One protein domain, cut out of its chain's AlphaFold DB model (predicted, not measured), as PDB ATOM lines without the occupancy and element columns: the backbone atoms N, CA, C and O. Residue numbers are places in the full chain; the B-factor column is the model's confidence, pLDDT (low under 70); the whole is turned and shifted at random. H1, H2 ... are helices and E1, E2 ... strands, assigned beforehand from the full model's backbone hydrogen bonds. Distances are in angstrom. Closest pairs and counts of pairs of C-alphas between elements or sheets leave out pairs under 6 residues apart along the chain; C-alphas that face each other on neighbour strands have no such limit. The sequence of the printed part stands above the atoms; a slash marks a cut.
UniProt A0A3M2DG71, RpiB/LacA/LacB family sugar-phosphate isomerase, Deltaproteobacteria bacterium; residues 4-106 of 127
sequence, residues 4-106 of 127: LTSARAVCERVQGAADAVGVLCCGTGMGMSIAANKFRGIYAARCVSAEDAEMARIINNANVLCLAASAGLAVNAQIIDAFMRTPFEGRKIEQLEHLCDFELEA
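This is residues 4 to 106 of the 127 residues of the protein "RpiB/LacA/LacB family sugar-phosphate isomerase" of Deltaproteobacteria bacterium (UniProt A0A3M2DG71). A small parallel sheet of three strands is the middle layer here, with helices H1 and H2 covering one face and H3 and H4 the other. The last helix, H5, sits off to one side of these three layers; it touches no helix, but is near H3. The 103 printed residues hold five named helices and three named strands, in the order H1 E1 H2 E2 H3 E3 H4 H5, and the class is mostly helix. The sheet's order is E1 E3 E2. The whole is compact, with a radius of gyration of the C-alphas of 12.9 A and spans of 37 by 30 by 23 A.

Start with H1, residues 4 to 15: it is on the sheet at a height of 8.7 A, over E1, residues 22 to 26, its closest C-alphas being those of Val 10 and Gly 22, 5.9 A apart. Next comes H2, residues 30 to 36, on the same face, over E3, residues 64 to 68, at a height of 7.1 A. H1 and H2 touch at a steep tilt of 50 degrees, with the C-alphas of Ala 7 and Ala 36 closest at 5.3 A. Go on to E2, residues 44 to 46; E1, H2 and E2 make a split strand-helix-strand unit, two parallel strands with a helix between them in the chain and E3 between them in the sheet, and its crossover is right-handed. H3, residues 50 to 60, is on the opposite face, over E2; E2, H3 and E3 make a strand-helix-strand unit, also right-handed. E3 is parallel to E1, with N 24 and O 65 within hydrogen-bond range at 2.8 A, and to E2, with N 66 and O 45 at 2.8 A. H4, residues 73 to 85, is over E3 at a height of 10.0 A; with residues 78 to 83 alone it touches H3, closest at the C-alphas of Ala 50 and Ile 79, 4.2 A, at a shallow tilt of 34 degrees, only just short of steep. H5, residues 93 to 102, is not on the sheet; it is close to H3 but not clearly touching, with the C-alphas of Asn 60 and Leu 96 at 7.1 A, and is apart from H4. Every O i to N i+4 pair is within hydrogen-bond range in H2, H3, H4 and H5, and 7 of 8 in H1.

Find C-alpha 4 at (27.579, -148.976, 137.860); from there H1 runs 15.7 A to residue 15. E1 spans 13.7 A, H2 9.9 A, E2 6.8 A, H3 14.9 A and E3 13.6 A. Look for C-alpha 73 at (26.994, -143.965, 159.923), where H4 begins its 18.1 A. H5 covers 14.2 A and ends at C-alpha 102, (43.197, -135.673, 129.372).

The two C-alphas farthest apart are those of Ala 74 and Glu 105, at 39.2 A. The printed part has no cut, and no link is long. Mean pLDDT of the printed part is 95.1, and no printed residue is under 70.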
ATOM      1  N   LEU A   4      27.734-149.799 139.062       90.94
ATOM      2  CA  LEU A   4      27.579-148.976 137.860       90.94
ATOM      3  C   LEU A   4      26.153-148.428 137.683       90.94
ATOM      4  O   LEU A   4      25.990-147.309 137.207       90.94
ATOM      5  N   THR A   5      25.122-149.186 138.069       94.19
ATOM      6  CA  THR A   5      23.727-148.731 137.975       94.19
ATOM      7  C   THR A   5      23.481-147.543 138.902       94.19
ATOM      8  O   THR A   5      22.896-146.548 138.482       94.19
ATOM      9  N   SER A   6      23.965-147.626 140.144       94.75
ATOM     10  CA  SER A   6      23.866-146.532 141.114       94.75
ATOM     11  C   SER A   6      24.700-145.325 140.686       94.75
ATOM     12  O   SER A   6      24.203-144.205 140.741       94.75
ATOM     13  N   ALA A   7      25.931-145.557 140.210       96.81
ATOM     14  CA  ALA A   7      26.791-144.497 139.696       96.81
ATOM     15  C   ALA A   7      26.113-143.746 138.542       96.81
ATOM     16  O   ALA A   7      26.009-142.530 138.606       96.81
ATOM     17  N   ARG A   8      25.554-144.457 137.551       96.81
ATOM     18  CA  ARG A   8      24.839-143.842 136.422       96.81
ATOM     19  C   ARG A   8      23.724-142.906 136.881       96.81
ATOM     20  O   ARG A   8      23.693-141.753 136.470       96.81
ATOM     21  N   ALA A   9      22.849-143.389 137.762       96.19
ATOM     22  CA  ALA A   9      21.690-142.626 138.218       96.19
ATOM     23  C   ALA A   9      22.064-141.311 138.927       96.19
ATOM     24  O   ALA A   9      21.304-140.344 138.863       96.19
ATOM     25  N   VAL A  10      23.211-141.276 139.612       97.31
ATOM     26  CA  VAL A  10      23.712-140.069 140.286       97.31
ATOM     27  C   VAL A  10      24.512-139.196 139.324       97.31
ATOM     28  O   VAL A  10      24.229-138.006 139.219       97.31
ATOM     29  N   CYS A  11      25.468-139.772 138.593       97.56
ATOM     30  CA  CYS A  11      26.367-139.033 137.709       97.56
ATOM     31  C   CYS A  11      25.617-138.305 136.589       97.56
ATOM     32  O   CYS A  11      25.903-137.140 136.344       97.56
ATOM     33  N   GLU A  12      24.615-138.932 135.963       96.44
ATOM     34  CA  GLU A  12      23.825-138.277 134.905       96.44
ATOM     35  C   GLU A  12      23.061-137.049 135.427       96.44
ATOM     36  O   GLU A  12      22.898-136.062 134.715       96.44
ATOM     37  N   ARG A  13      22.626-137.071 136.695       96.75
ATOM     38  CA  ARG A  13      21.965-135.918 137.325       96.75
ATOM     39  C   ARG A  13      22.951-134.809 137.663       96.75
ATOM     40  O   ARG A  13      22.627-133.647 137.455       96.75
ATOM     41  N   VAL A  14      24.133-135.173 138.159       97.38
ATOM     42  CA  VAL A  14      25.213-134.219 138.449       97.38
ATOM     43  C   VAL A  14      25.674-133.523 137.165       97.38
ATOM     44  O   VAL A  14      25.784-132.307 137.142       97.38
ATOM     45  N   GLN A  15      25.836-134.256 136.062       94.75
ATOM     46  CA  GLN A  15      26.188-133.677 134.758       94.75
ATOM     47  C   GLN A  15      25.123-132.711 134.212       94.75
ATOM     48  O   GLN A  15      25.449-131.794 133.464       94.75
ATOM     49  N   GLY A  16      23.849-132.920 134.558       86.19
ATOM     50  CA  GLY A  16      22.733-132.101 134.082       86.19
ATOM     51  C   GLY A  16      22.538-130.772 134.818       86.19
ATOM     52  O   GLY A  16      21.677-129.993 134.413       86.19
ATOM     53  N   ALA A  17      23.288-130.506 135.892       89.38
ATOM     54  CA  ALA A  17      23.121-129.313 136.718       89.38
ATOM     55  C   ALA A  17      24.471-128.819 137.258       89.38
ATOM     56  O   ALA A  17      25.118-129.511 138.035       89.38
ATOM     57  N   ALA A  18      24.857-127.596 136.879       79.38
ATOM     58  CA  ALA A  18      26.187-127.029 137.137       79.38
ATOM     59  C   ALA A  18      26.612-127.030 138.622       79.38
ATOM     60  O   ALA A  18      27.797-127.169 138.910       79.38
ATOM     61  N   ASP A  19      25.649-126.947 139.543       85.62
ATOM     62  CA  ASP A  19      25.892-126.886 140.992       85.62
ATOM     63  C   ASP A  19      25.458-128.157 141.742       85.62
ATOM     64  O   ASP A  19      25.451-128.198 142.975       85.62
ATOM     65  N   ALA A  20      25.047-129.205 141.024       93.88
ATOM     66  CA  ALA A  20      24.636-130.444 141.663       93.88
ATOM     67  C   ALA A  20      25.848-131.225 142.178       93.88
ATOM     68  O   ALA A  20      26.863-131.373 141.500       93.88
ATOM     69  N   VAL A  21      25.698-131.801 143.368       96.62
ATOM     70  CA  VAL A  21      26.652-132.757 143.927       96.62
ATOM     71  C   VAL A  21      25.977-134.092 144.220       96.62
ATOM     72  O   VAL A  21      24.792-134.159 144.550       96.62
ATOM     73  N   GLY A  22      26.735-135.176 144.082       97.88
ATOM     74  CA  GLY A  22      26.278-136.540 144.323       97.88
ATOM     75  C   GLY A  22      26.924-137.167 145.553       97.88
ATOM     76  O   GLY A  22      28.073-136.882 145.876       97.88
ATOM     77  N   VAL A  23      26.211-138.085 146.205       98.19
ATOM     78  CA  VAL A  23      26.781-138.974 147.226       98.19
ATOM     79  C   VAL A  23      26.514-140.413 146.816       98.19
ATOM     80  O   VAL A  23      25.383-140.790 146.505       98.19
ATOM     81  N   LEU A  24      27.561-141.226 146.823       98.19
ATOM     82  CA  LEU A  24      27.506-142.644 146.523       98.19
ATOM     83  C   LEU A  24      28.184-143.445 147.636       98.19
ATOM     84  O   LEU A  24      29.122-142.990 148.285       98.19
ATOM     85  N   CYS A  25      27.731-144.677 147.848       97.00
ATOM     86  CA  CYS A  25      28.265-145.544 148.889       97.00
ATOM     87  C   CYS A  25      28.320-146.997 148.406       97.00
ATOM     88  O   CYS A  25      27.415-147.476 147.720       97.00
ATOM     89  N   CYS A  26      29.391-147.705 148.760       95.44
ATOM     90  CA  CYS A  26      29.490-149.162 148.642       95.44
ATOM     91  C   CYS A  26      30.327-149.713 149.804       95.44
ATOM     92  O   CYS A  26      30.745-148.942 150.659       95.44
ATOM     93  N   GLY A  27      30.608-151.022 149.848       95.62
ATOM     94  CA  GLY A  27      31.361-151.641 150.951       95.62
ATOM     95  C   GLY A  27      32.614-150.852 151.362       95.62
ATOM     96  O   GLY A  27      32.721-150.446 152.513       95.62
ATOM     97  N   THR A  28      33.497-150.552 150.401       96.38
ATOM     98  CA  THR A  28      34.755-149.810 150.627       96.38
ATOM     99  C   THR A  28      34.769-148.385 150.064       96.38
ATOM    100  O   THR A  28      35.750-147.667 150.243       96.38
ATOM    101  N   GLY A  29      33.748-147.990 149.302       96.31
ATOM    102  CA  GLY A  29      33.710-146.736 148.534       96.31
ATOM    103  C   GLY A  29      34.605-146.699 147.285       96.31
ATOM    104  O   GLY A  29      34.320-145.949 146.356       96.31
ATOM    105  N   MET A  30      35.641-147.541 147.199       97.06
ATOM    106  CA  MET A  30      36.628-147.510 146.105       97.06
ATOM    107  C   MET A  30      36.024-147.870 144.751       97.06
ATOM    108  O   MET A  30      36.164-147.116 143.793       97.06
ATOM    109  N   GLY A  31      35.302-148.992 144.675       95.25
ATOM    110  CA  GLY A  31      34.669-149.414 143.422       95.25
ATOM    111  C   GLY A  31      33.654-148.392 142.909       95.25
ATOM    112  O   GLY A  31      33.477-148.242 141.704       95.25
ATOM    113  N   MET A  32      33.034-147.646 143.824       97.06
ATOM    114  CA  MET A  32      32.074-146.610 143.478       97.06
ATOM    115  C   MET A  32      32.757-145.355 142.928       97.06
ATOM    116  O   MET A  32      32.343-144.866 141.884       97.06
ATOM    117  N   SER A  33      33.853-144.908 143.550       97.81
ATOM    118  CA  SER A  33      34.682-143.818 143.013       97.81
ATOM    119  C   SER A  33      35.263-144.180 141.643       97.81
ATOM    120  O   SER A  33      35.154-143.393 140.707       97.81
ATOM    121  N   ILE A  34      35.780-145.402 141.474       95.62
ATOM    122  CA  ILE A  34      36.294-145.879 140.180       95.62
ATOM    123  C   ILE A  34      35.199-145.855 139.108       95.62
ATOM    124  O   ILE A  34      35.465-145.441 137.983       95.62
ATOM    125  N   ALA A  35      33.986-146.307 139.437       95.56
ATOM    126  CA  ALA A  35      32.875-146.345 138.491       95.56
ATOM    127  C   ALA A  35      32.332-144.950 138.151       95.56
ATOM    128  O   ALA A  35      32.065-144.680 136.984       95.56
ATOM    129  N   ALA A  36      32.180-144.074 139.145       97.06
ATOM    130  CA  ALA A  36      31.688-142.712 138.958       97.06
ATOM    131  C   ALA A  36      32.642-141.871 138.096       97.06
ATOM    132  O   ALA A  36      32.186-141.194 137.183       97.06
ATOM    133  N   ASN A  37      33.959-142.021 138.281       95.06
ATOM    134  CA  ASN A  37      34.988-141.367 137.460       95.06
ATOM    135  C   ASN A  37      35.084-141.904 136.012       95.06
ATOM    136  O   ASN A  37      36.014-141.566 135.287       95.06
ATOM    137  N   LYS A  38      34.179-142.793 135.569       92.56
ATOM    138  CA  LYS A  38      34.042-143.160 134.143       92.56
ATOM    139  C   LYS A  38      33.036-142.294 133.392       92.56
ATOM    140  O   LYS A  38      32.908-142.440 132.178       92.56
ATOM    141  N   PHE A  39      32.305-141.442 134.100       93.56
ATOM    142  CA  PHE A  39      31.357-140.503 133.521       93.56
ATOM    143  C   PHE A  39      32.056-139.163 133.322       93.56
ATOM    144  O   PHE A  39      32.693-138.668 134.244       93.56
ATOM    145  N   ARG A  40      31.927-138.587 132.126       91.50
ATOM    146  CA  ARG A  40      32.649-137.362 131.760       91.50
ATOM    147  C   ARG A  40      32.334-136.190 132.682       91.50
ATOM    148  O   ARG A  40      31.171-135.987 133.024       91.50
ATOM    149  N   GLY A  41      33.335-135.412 133.065       91.75
ATOM    150  CA  GLY A  41      33.146-134.278 133.975       91.75
ATOM    151  C   GLY A  41      32.701-134.670 135.392       91.75
ATOM    152  O   GLY A  41      32.275-133.807 136.162       91.75
ATOM    153  N   ILE A  42      32.781-135.954 135.762       95.69
ATOM    154  CA  ILE A  42      32.627-136.390 137.150       95.69
ATOM    155  C   ILE A  42      34.001-136.481 137.798       95.69
ATOM    156  O   ILE A  42      34.862-137.241 137.371       95.69
ATOM    157  N   TYR A  43      34.143-135.757 138.901       95.44
ATOM    158  CA  TYR A  43      35.308-135.774 139.769       95.44
ATOM    159  C   TYR A  43      34.869-136.395 141.096       95.44
ATOM    160  O   TYR A  43      34.472-135.709 142.041       95.44
ATOM    161  N   ALA A  44      34.863-137.726 141.139       97.94
ATOM    162  CA  ALA A  44      34.400-138.497 142.281       97.94
ATOM    163  C   ALA A  44      35.537-138.806 143.263       97.94
ATOM    164  O   ALA A  44      36.456-139.571 142.950       97.94
ATOM    165  N   ALA A  45      35.436-138.301 144.491       98.38
ATOM    166  CA  ALA A  45      36.428-138.510 145.542       98.38
ATOM    167  C   ALA A  45      35.940-139.536 146.570       98.38
ATOM    168  O   ALA A  45      34.843-139.417 147.114       98.38
ATOM    169  N   ARG A  46      36.765-140.548 146.862       98.38
ATOM    170  CA  ARG A  46      36.557-141.417 148.026       98.38
ATOM    171  C   ARG A  46      37.203-140.763 149.241       98.38
ATOM    172  O   ARG A  46      38.424-140.679 149.289       98.38
ATOM    173  N   CYS A  47      36.399-140.372 150.219       98.56
ATOM    174  CA  CYS A  47      36.871-139.722 151.443       98.56
ATOM    175  C   CYS A  47      36.744-140.687 152.628       98.56
ATOM    176  O   CYS A  47      35.787-141.467 152.693       98.56
ATOM    177  N   VAL A  48      37.716-140.674 153.543       98.25
ATOM    178  CA  VAL A  48      37.685-141.486 154.777       98.25
ATOM    179  C   VAL A  48      37.651-140.637 156.045       98.25
ATOM    180  O   VAL A  48      37.463-141.182 157.131       98.25
ATOM    181  N   SER A  49      37.777-139.318 155.906       98.50
ATOM    182  CA  SER A  49      37.678-138.332 156.977       98.50
ATOM    183  C   SER A  49      36.949-137.067 156.501       98.50
ATOM    184  O   SER A  49      36.754-136.865 155.300       98.50
ATOM    185  N   ALA A  50      36.508-136.231 157.447       98.62
ATOM    186  CA  ALA A  50      35.910-134.930 157.137       98.62
ATOM    187  C   ALA A  50      36.911-134.016 156.411       98.62
ATOM    188  O   ALA A  50      36.558-133.416 155.401       98.62
ATOM    189  N   GLU A  51      38.172-134.013 156.851       98.50
ATOM    190  CA  GLU A  51      39.266-133.274 156.213       98.50
ATOM    191  C   GLU A  51      39.451-133.692 154.745       98.50
ATOM    192  O   GLU A  51      39.508-132.840 153.862       98.50
ATOM    193  N   ASP A  52      39.434-134.997 154.440       98.19
ATOM    194  CA  ASP A  52      39.500-135.465 153.047       98.19
ATOM    195  C   ASP A  52      38.344-134.913 152.203       98.19
ATOM    196  O   ASP A  52      38.519-134.638 151.017       98.19
ATOM    197  N   ALA A  53      37.146-134.804 152.786       98.50
ATOM    198  CA  ALA A  53      35.955-134.285 152.116       98.50
ATOM    199  C   ALA A  53      36.069-132.783 151.825       98.50
ATOM    200  O   ALA A  53      35.745-132.354 150.715       98.50
ATOM    201  N   GLU A  54      36.578-132.001 152.778       98.31
ATOM    202  CA  GLU A  54      36.869-130.576 152.587       98.31
ATOM    203  C   GLU A  54      37.905-130.396 151.476       98.31
ATOM    204  O   GLU A  54      37.672-129.688 150.495       98.31
ATOM    205  N   MET A  55      39.020-131.123 151.566       97.69
ATOM    206  CA  MET A  55      40.101-131.053 150.586       97.69
ATOM    207  C   MET A  55      39.656-131.524 149.198       97.69
ATOM    208  O   MET A  55      40.091-130.959 148.191       97.69
ATOM    209  N   ALA A  56      38.754-132.507 149.117       97.56
ATOM    210  CA  ALA A  56      38.162-132.942 147.858       97.56
ATOM    211  C   ALA A  56      37.375-131.819 147.169       97.56
ATOM    212  O   ALA A  56      37.517-131.638 145.957       97.56
ATOM    213  N   ARG A  57      36.592-131.034 147.920       97.06
ATOM    214  CA  ARG A  57      35.895-129.857 147.382       97.06
ATOM    215  C   ARG A  57      36.877-128.751 147.022       97.06
ATOM    216  O   ARG A  57      36.870-128.304 145.883       97.06
ATOM    217  N   ILE A  58      37.748-128.371 147.955       96.38
ATOM    218  CA  ILE A  58      38.658-127.224 147.838       96.38
ATOM    219  C   ILE A  58      39.643-127.391 146.680       96.38
ATOM    220  O   ILE A  58      39.825-126.460 145.903       96.38
ATOM    221  N   ILE A  59      40.298-128.551 146.573       94.44
ATOM    222  CA  ILE A  59      41.390-128.767 145.615       94.44
ATOM    223  C   ILE A  59      40.899-129.362 144.301       94.44
ATOM    224  O   ILE A  59      41.434-129.022 143.251       94.44
ATOM    225  N   ASN A  60      39.948-130.293 144.360       94.25
ATOM    226  CA  ASN A  60      39.600-131.110 143.199       94.25
ATOM    227  C   ASN A  60      38.253-130.727 142.581       94.25
ATOM    228  O   ASN A  60      37.828-131.388 141.639       94.25
ATOM    229  N   ASN A  61      37.559-129.728 143.145       95.62
ATOM    230  CA  ASN A  61      36.161-129.429 142.838       95.62
ATOM    231  C   ASN A  61      35.299-130.705 142.763       95.62
ATOM    232  O   ASN A  61      34.462-130.859 141.874       95.62
ATOM    233  N   ALA A  62      35.537-131.663 143.668       97.38
ATOM    234  CA  ALA A  62      34.902-132.971 143.576       97.38
ATOM    235  C   ALA A  62      33.378-132.816 143.624       97.38
ATOM    236  O   ALA A  62      32.847-132.265 144.587       97.38
ATOM    237  N   ASN A  63      32.670-133.277 142.596       97.38
ATOM    238  CA  ASN A  63      31.214-133.146 142.475       97.38
ATOM    239  C   ASN A  63      30.473-134.432 142.863       97.38
ATOM    240  O   ASN A  63      29.247-134.446 142.953       97.38
ATOM    241  N   VAL A  64      31.202-135.509 143.165       98.56
ATOM    242  CA  VAL A  64      30.637-136.743 143.715       98.56
ATOM    243  C   VAL A  64      31.472-137.226 144.901       98.56
ATOM    244  O   VAL A  64      32.663-137.506 144.779       98.56
ATOM    245  N   LEU A  65      30.839-137.386 146.058       98.75
ATOM    246  CA  LEU A  65      31.430-137.993 147.247       98.75
ATOM    247  C   LEU A  65      31.178-139.505 147.246       98.75
ATOM    248  O   LEU A  65      30.041-139.953 147.110       98.75
ATOM    249  N   CYS A  66      32.225-140.301 147.443       98.62
ATOM    250  CA  CYS A  66      32.142-141.753 147.571       98.62
ATOM    251  C   CYS A  66      32.527-142.206 148.983       98.62
ATOM    252  O   CYS A  66      33.607-141.889 149.478       98.62
ATOM    253  N   LEU A  67      31.667-143.007 149.610       98.56
ATOM    254  CA  LEU A  67      31.802-143.428 151.005       98.56
ATOM    255  C   LEU A  67      31.915-144.944 151.146       98.56
ATOM    256  O   LEU A  67      31.412-145.715 150.320       98.56
ATOM    257  N   ALA A  68      32.560-145.362 152.233       97.94
ATOM    258  CA  ALA A  68      32.627-146.755 152.643       97.94
ATOM    259  C   ALA A  68      31.501-147.055 153.636       97.94
ATOM    260  O   ALA A  68      31.468-146.508 154.739       97.94
ATOM    261  N   ALA A  69      30.606-147.977 153.288       96.88
ATOM    262  CA  ALA A  69      29.590-148.479 154.211       96.88
ATOM    263  C   ALA A  69      30.240-149.055 155.482       96.88
ATOM    264  O   ALA A  69      29.703-148.899 156.576       96.88
ATOM    265  N   SER A  70      31.436-149.643 155.347       96.69
ATOM    266  CA  SER A  70      32.218-150.185 156.460       96.69
ATOM    267  C   SER A  70      32.699-149.140 157.473       96.69
ATOM    268  O   SER A  70      33.062-149.522 158.578       96.69
ATOM    269  N   ALA A  71      32.724-147.847 157.125       97.12
ATOM    270  CA  ALA A  71      33.141-146.784 158.046       97.12
ATOM    271  C   ALA A  71      32.075-146.464 159.114       97.12
ATOM    272  O   ALA A  71      32.386-145.862 160.140       97.12
ATOM    273  N   GLY A  72      30.827-146.891 158.899       97.75
ATOM    274  CA  GLY A  72      29.719-146.641 159.815       97.75
ATOM    275  C   GLY A  72      29.079-145.259 159.652       97.75
ATOM    276  O   GLY A  72      29.647-144.328 159.082       97.75
ATOM    277  N   LEU A  73      27.843-145.139 160.144       97.56
ATOM    278  CA  LEU A  73      26.994-143.965 159.923       97.56
ATOM    279  C   LEU A  73      27.573-142.682 160.530       97.56
ATOM    280  O   LEU A  73      27.551-141.653 159.870       97.56
ATOM    281  N   ALA A  74      28.095-142.742 161.758       98.06
ATOM    282  CA  ALA A  74      28.594-141.556 162.459       98.06
ATOM    283  C   ALA A  74      29.767-140.897 161.717       98.06
ATOM    284  O   ALA A  74      29.758-139.688 161.504       98.06
ATOM    285  N   VAL A  75      30.734-141.703 161.268       98.31
ATOM    286  CA  VAL A  75      31.874-141.225 160.476       98.31
ATOM    287  C   VAL A  75      31.384-140.681 159.136       98.31
ATOM    288  O   VAL A  75      31.685-139.547 158.783       98.31
ATOM    289  N   ASN A  76      30.562-141.445 158.413       98.56
ATOM    290  CA  ASN A  76      30.059-141.020 157.108       98.56
ATOM    291  C   ASN A  76      29.217-139.735 157.175       98.56
ATOM    292  O   ASN A  76      29.296-138.927 156.257       98.56
ATOM    293  N   ALA A  77      28.451-139.514 158.247       98.56
ATOM    294  CA  ALA A  77      27.689-138.282 158.440       98.56
ATOM    295  C   ALA A  77      28.608-137.055 158.552       98.56
ATOM    296  O   ALA A  77      28.358-136.054 157.890       98.56
ATOM    297  N   GLN A  78      29.709-137.160 159.304       98.69
ATOM    298  CA  GLN A  78      30.700-136.081 159.413       98.69
ATOM    299  C   GLN A  78      31.351-135.766 158.061       98.69
ATOM    300  O   GLN A  78      31.527-134.602 157.715       98.69
ATOM    301  N   ILE A  79      31.666-136.800 157.273       98.81
ATOM    302  CA  ILE A  79      32.244-136.638 155.931       98.81
ATOM    303  C   ILE A  79      31.248-135.945 154.991       98.81
ATOM    304  O   ILE A  79      31.626-135.033 154.257       98.81
ATOM    305  N   ILE A  80      29.976-136.360 155.013       98.69
ATOM    306  CA  ILE A  80      28.921-135.747 154.195       98.69
ATOM    307  C   ILE A  80      28.746-134.276 154.570       98.69
ATOM    308  O   ILE A  80      28.728-133.431 153.678       98.69
ATOM    309  N   ASP A  81      28.653-133.960 155.862       98.62
ATOM    310  CA  ASP A  81      28.483-132.583 156.328       98.62
ATOM    311  C   ASP A  81      29.639-131.687 155.877       98.62
ATOM    312  O   ASP A  81      29.404-130.597 155.348       98.62
ATOM    313  N   ALA A  82      30.878-132.158 156.029       98.69
ATOM    314  CA  ALA A  82      32.070-131.431 155.608       98.69
ATOM    315  C   ALA A  82      32.091-131.195 154.088       98.69
ATOM    316  O   ALA A  82      32.329-130.078 153.628       98.69
ATOM    317  N   PHE A  83      31.740-132.212 153.297       98.56
ATOM    318  CA  PHE A  83      31.677-132.108 151.840       98.56
ATOM    319  C   PHE A  83      30.584-131.139 151.364       98.56
ATOM    320  O   PHE A  83      30.813-130.344 150.456       98.56
ATOM    321  N   MET A  84      29.398-131.181 151.979       97.94
ATOM    322  CA  MET A  84      28.254-130.349 151.580       97.94
ATOM    323  C   MET A  84      28.426-128.877 151.960       97.94
ATOM    324  O   MET A  84      27.900-128.000 151.279       97.94
ATOM    325  N   ARG A  85      29.138-128.596 153.055       97.69
ATOM    326  CA  ARG A  85      29.362-127.226 153.539       97.69
ATOM    327  C   ARG A  85      30.546-126.537 152.877       97.69
ATOM    328  O   ARG A  85      30.623-125.313 152.935       97.69
ATOM    329  N   THR A  86      31.453-127.299 152.275       97.75
ATOM    330  CA  THR A  86      32.689-126.757 151.718       97.75
ATOM    331  C   THR A  86      32.495-126.334 150.259       97.75
ATOM    332  O   THR A  86      32.269-127.187 149.389       97.75
ATOM    333  N   PRO A  87      32.576-125.026 149.949       95.00
ATOM    334  CA  PRO A  87      32.529-124.556 148.574       95.00
ATOM    335  C   PRO A  87      33.836-124.878 147.843       95.00
ATOM    336  O   PRO A  87      34.889-125.069 148.450       95.00
ATOM    337  N   PHE A  88      33.777-124.903 146.513       93.62
ATOM    338  CA  PHE A  88      34.998-124.880 145.720       93.62
ATOM    339  C   PHE A  88      35.572-123.461 145.717       93.62
ATOM    340  O   PHE A  88      34.873-122.503 145.397       93.62
ATOM    341  N   GLU A  89      36.851-123.330 146.056       90.94
ATOM    342  CA  GLU A  89      37.535-122.036 146.175       90.94
ATOM    343  C   GLU A  89      38.286-121.628 144.897       90.94
ATOM    344  O   GLU A  89      39.053-120.669 144.903       90.94
ATOM    345  N   GLY A  90      38.133-122.376 143.798       87.56
ATOM    346  CA  GLY A  90      38.897-122.128 142.573       87.56
ATOM    347  C   GLY A  90      40.372-122.527 142.681       87.56
ATOM    348  O   GLY A  90      41.190-122.131 141.849       87.56
ATOM    349  N   ARG A  91      40.756-123.305 143.701       85.25
ATOM    350  CA  ARG A  91      42.137-123.783 143.809       85.25
ATOM    351  C   ARG A  91      42.393-124.824 142.726       85.25
ATOM    352  O   ARG A  91      41.576-125.701 142.488       85.25
ATOM    353  N   LYS A  92      43.573-124.736 142.115       91.62
ATOM    354  CA  LYS A  92      44.050-125.660 141.081       91.62
ATOM    355  C   LYS A  92      43.180-125.754 139.814       91.62
ATOM    356  O   LYS A  92      43.123-126.816 139.199       91.62
ATOM    357  N   ILE A  93      42.527-124.659 139.410       93.44
ATOM    358  CA  ILE A  93      41.741-124.615 138.160       93.44
ATOM    359  C   ILE A  93      42.570-125.091 136.960       93.44
ATOM    360  O   ILE A  93      42.126-125.993 136.264       93.44
ATOM    361  N   GLU A  94      43.798-124.594 136.789       94.75
ATOM    362  CA  GLU A  94      44.678-124.997 135.676       94.75
ATOM    363  C   GLU A  94      44.912-126.519 135.635       94.75
ATOM    364  O   GLU A  94      44.867-127.150 134.583       94.75
ATOM    365  N   GLN A  95      45.119-127.158 136.794       93.88
ATOM    366  CA  GLN A  95      45.283-128.612 136.857       93.88
ATOM    367  C   GLN A  95      43.985-129.362 136.533       93.88
ATOM    368  O   GLN A  95      44.044-130.454 135.968       93.88
ATOM    369  N   LEU A  96      42.827-128.813 136.909       92.00
ATOM    370  CA  LEU A  96      41.525-129.404 136.598       92.00
ATOM    371  C   LEU A  96      41.187-129.278 135.110       92.00
ATOM    372  O   LEU A  96      40.640-130.225 134.548       92.00
ATOM    373  N   GLU A  97      41.569-128.171 134.473       92.31
ATOM    374  CA  GLU A  97      41.476-127.981 133.021       92.31
ATOM    375  C   GLU A  97      42.341-129.012 132.287       92.31
ATOM    376  O   GLU A  97      41.822-129.760 131.462       92.31
ATOM    377  N   HIS A  98      43.607-129.184 132.685       92.38
ATOM    378  CA  HIS A  98      44.463-130.232 132.113       92.38
ATOM    379  C   HIS A  98      43.886-131.646 132.301       92.38
ATOM    380  O   HIS A  98      44.019-132.502 131.425       92.38
ATOM    381  N   LEU A  99      43.254-131.920 133.447       90.56
ATOM    382  CA  LEU A  99      42.614-133.212 133.698       90.56
ATOM    383  C   LEU A  99      41.362-133.406 132.828       90.56
ATOM    384  O   LEU A  99      41.116-134.521 132.370       90.56
ATOM    385  N   CYS A 100      40.600-132.337 132.588       89.00
ATOM    386  CA  CYS A 100      39.468-132.338 131.664       89.00
ATOM    387  C   CYS A 100      39.928-132.649 130.232       89.00
ATOM    388  O   CYS A 100      39.328-133.494 129.569       89.00
ATOM    389  N   ASP A 101      41.024-132.037 129.782       90.88
ATOM    390  CA  ASP A 101      41.593-132.295 128.456       90.88
ATOM    391  C   ASP A 101      42.057-133.754 128.316       90.88
ATOM    392  O   ASP A 101      41.757-134.428 127.325       90.88
ATOM    393  N   PHE A 102      42.714-134.290 129.351       89.75
ATOM    394  CA  PHE A 102      43.197-135.673 129.372       89.75
ATOM    395  C   PHE A 102      42.071-136.721 129.391       89.75
ATOM    396  O   PHE A 102      42.281-137.862 128.973       89.75
ATOM    397  N   GLU A 103      40.862-136.372 129.843       85.81
ATOM    398  CA  GLU A 103      39.742-137.310 130.004       85.81
ATOM    399  C   GLU A 103      39.368-138.040 128.697       85.81
ATOM    400  O   GLU A 103      38.903-139.185 128.724       85.81
ATOM    401  N   LEU A 104      39.610-137.419 127.538       81.06
ATOM    402  CA  LEU A 104      39.343-138.018 126.225       81.06
ATOM    403  C   LEU A 104      40.392-139.057 125.798       81.06
ATOM    404  O   LEU A 104      40.079-139.953 125.012       81.06
ATOM    405  N   GLU A 105      41.609-138.957 126.325       86.94
ATOM    406  CA  GLU A 105      42.758-139.797 125.965       86.94
ATOM    407  C   GLU A 105      42.949-140.959 126.953       86.94
ATOM    408  O   GLU A 105      43.395-142.055 126.596       86.94
ATOM    409  N   ALA A 106      42.577-140.732 128.210       80.88
ATOM    410  CA  ALA A 106      42.877-141.585 129.347       80.88
ATOM    411  C   ALA A 106      41.981-142.830 129.442       80.88
ATOM    412  O   ALA A 106      41.057-142.907 130.260       80.88
TER     413      ALA A 106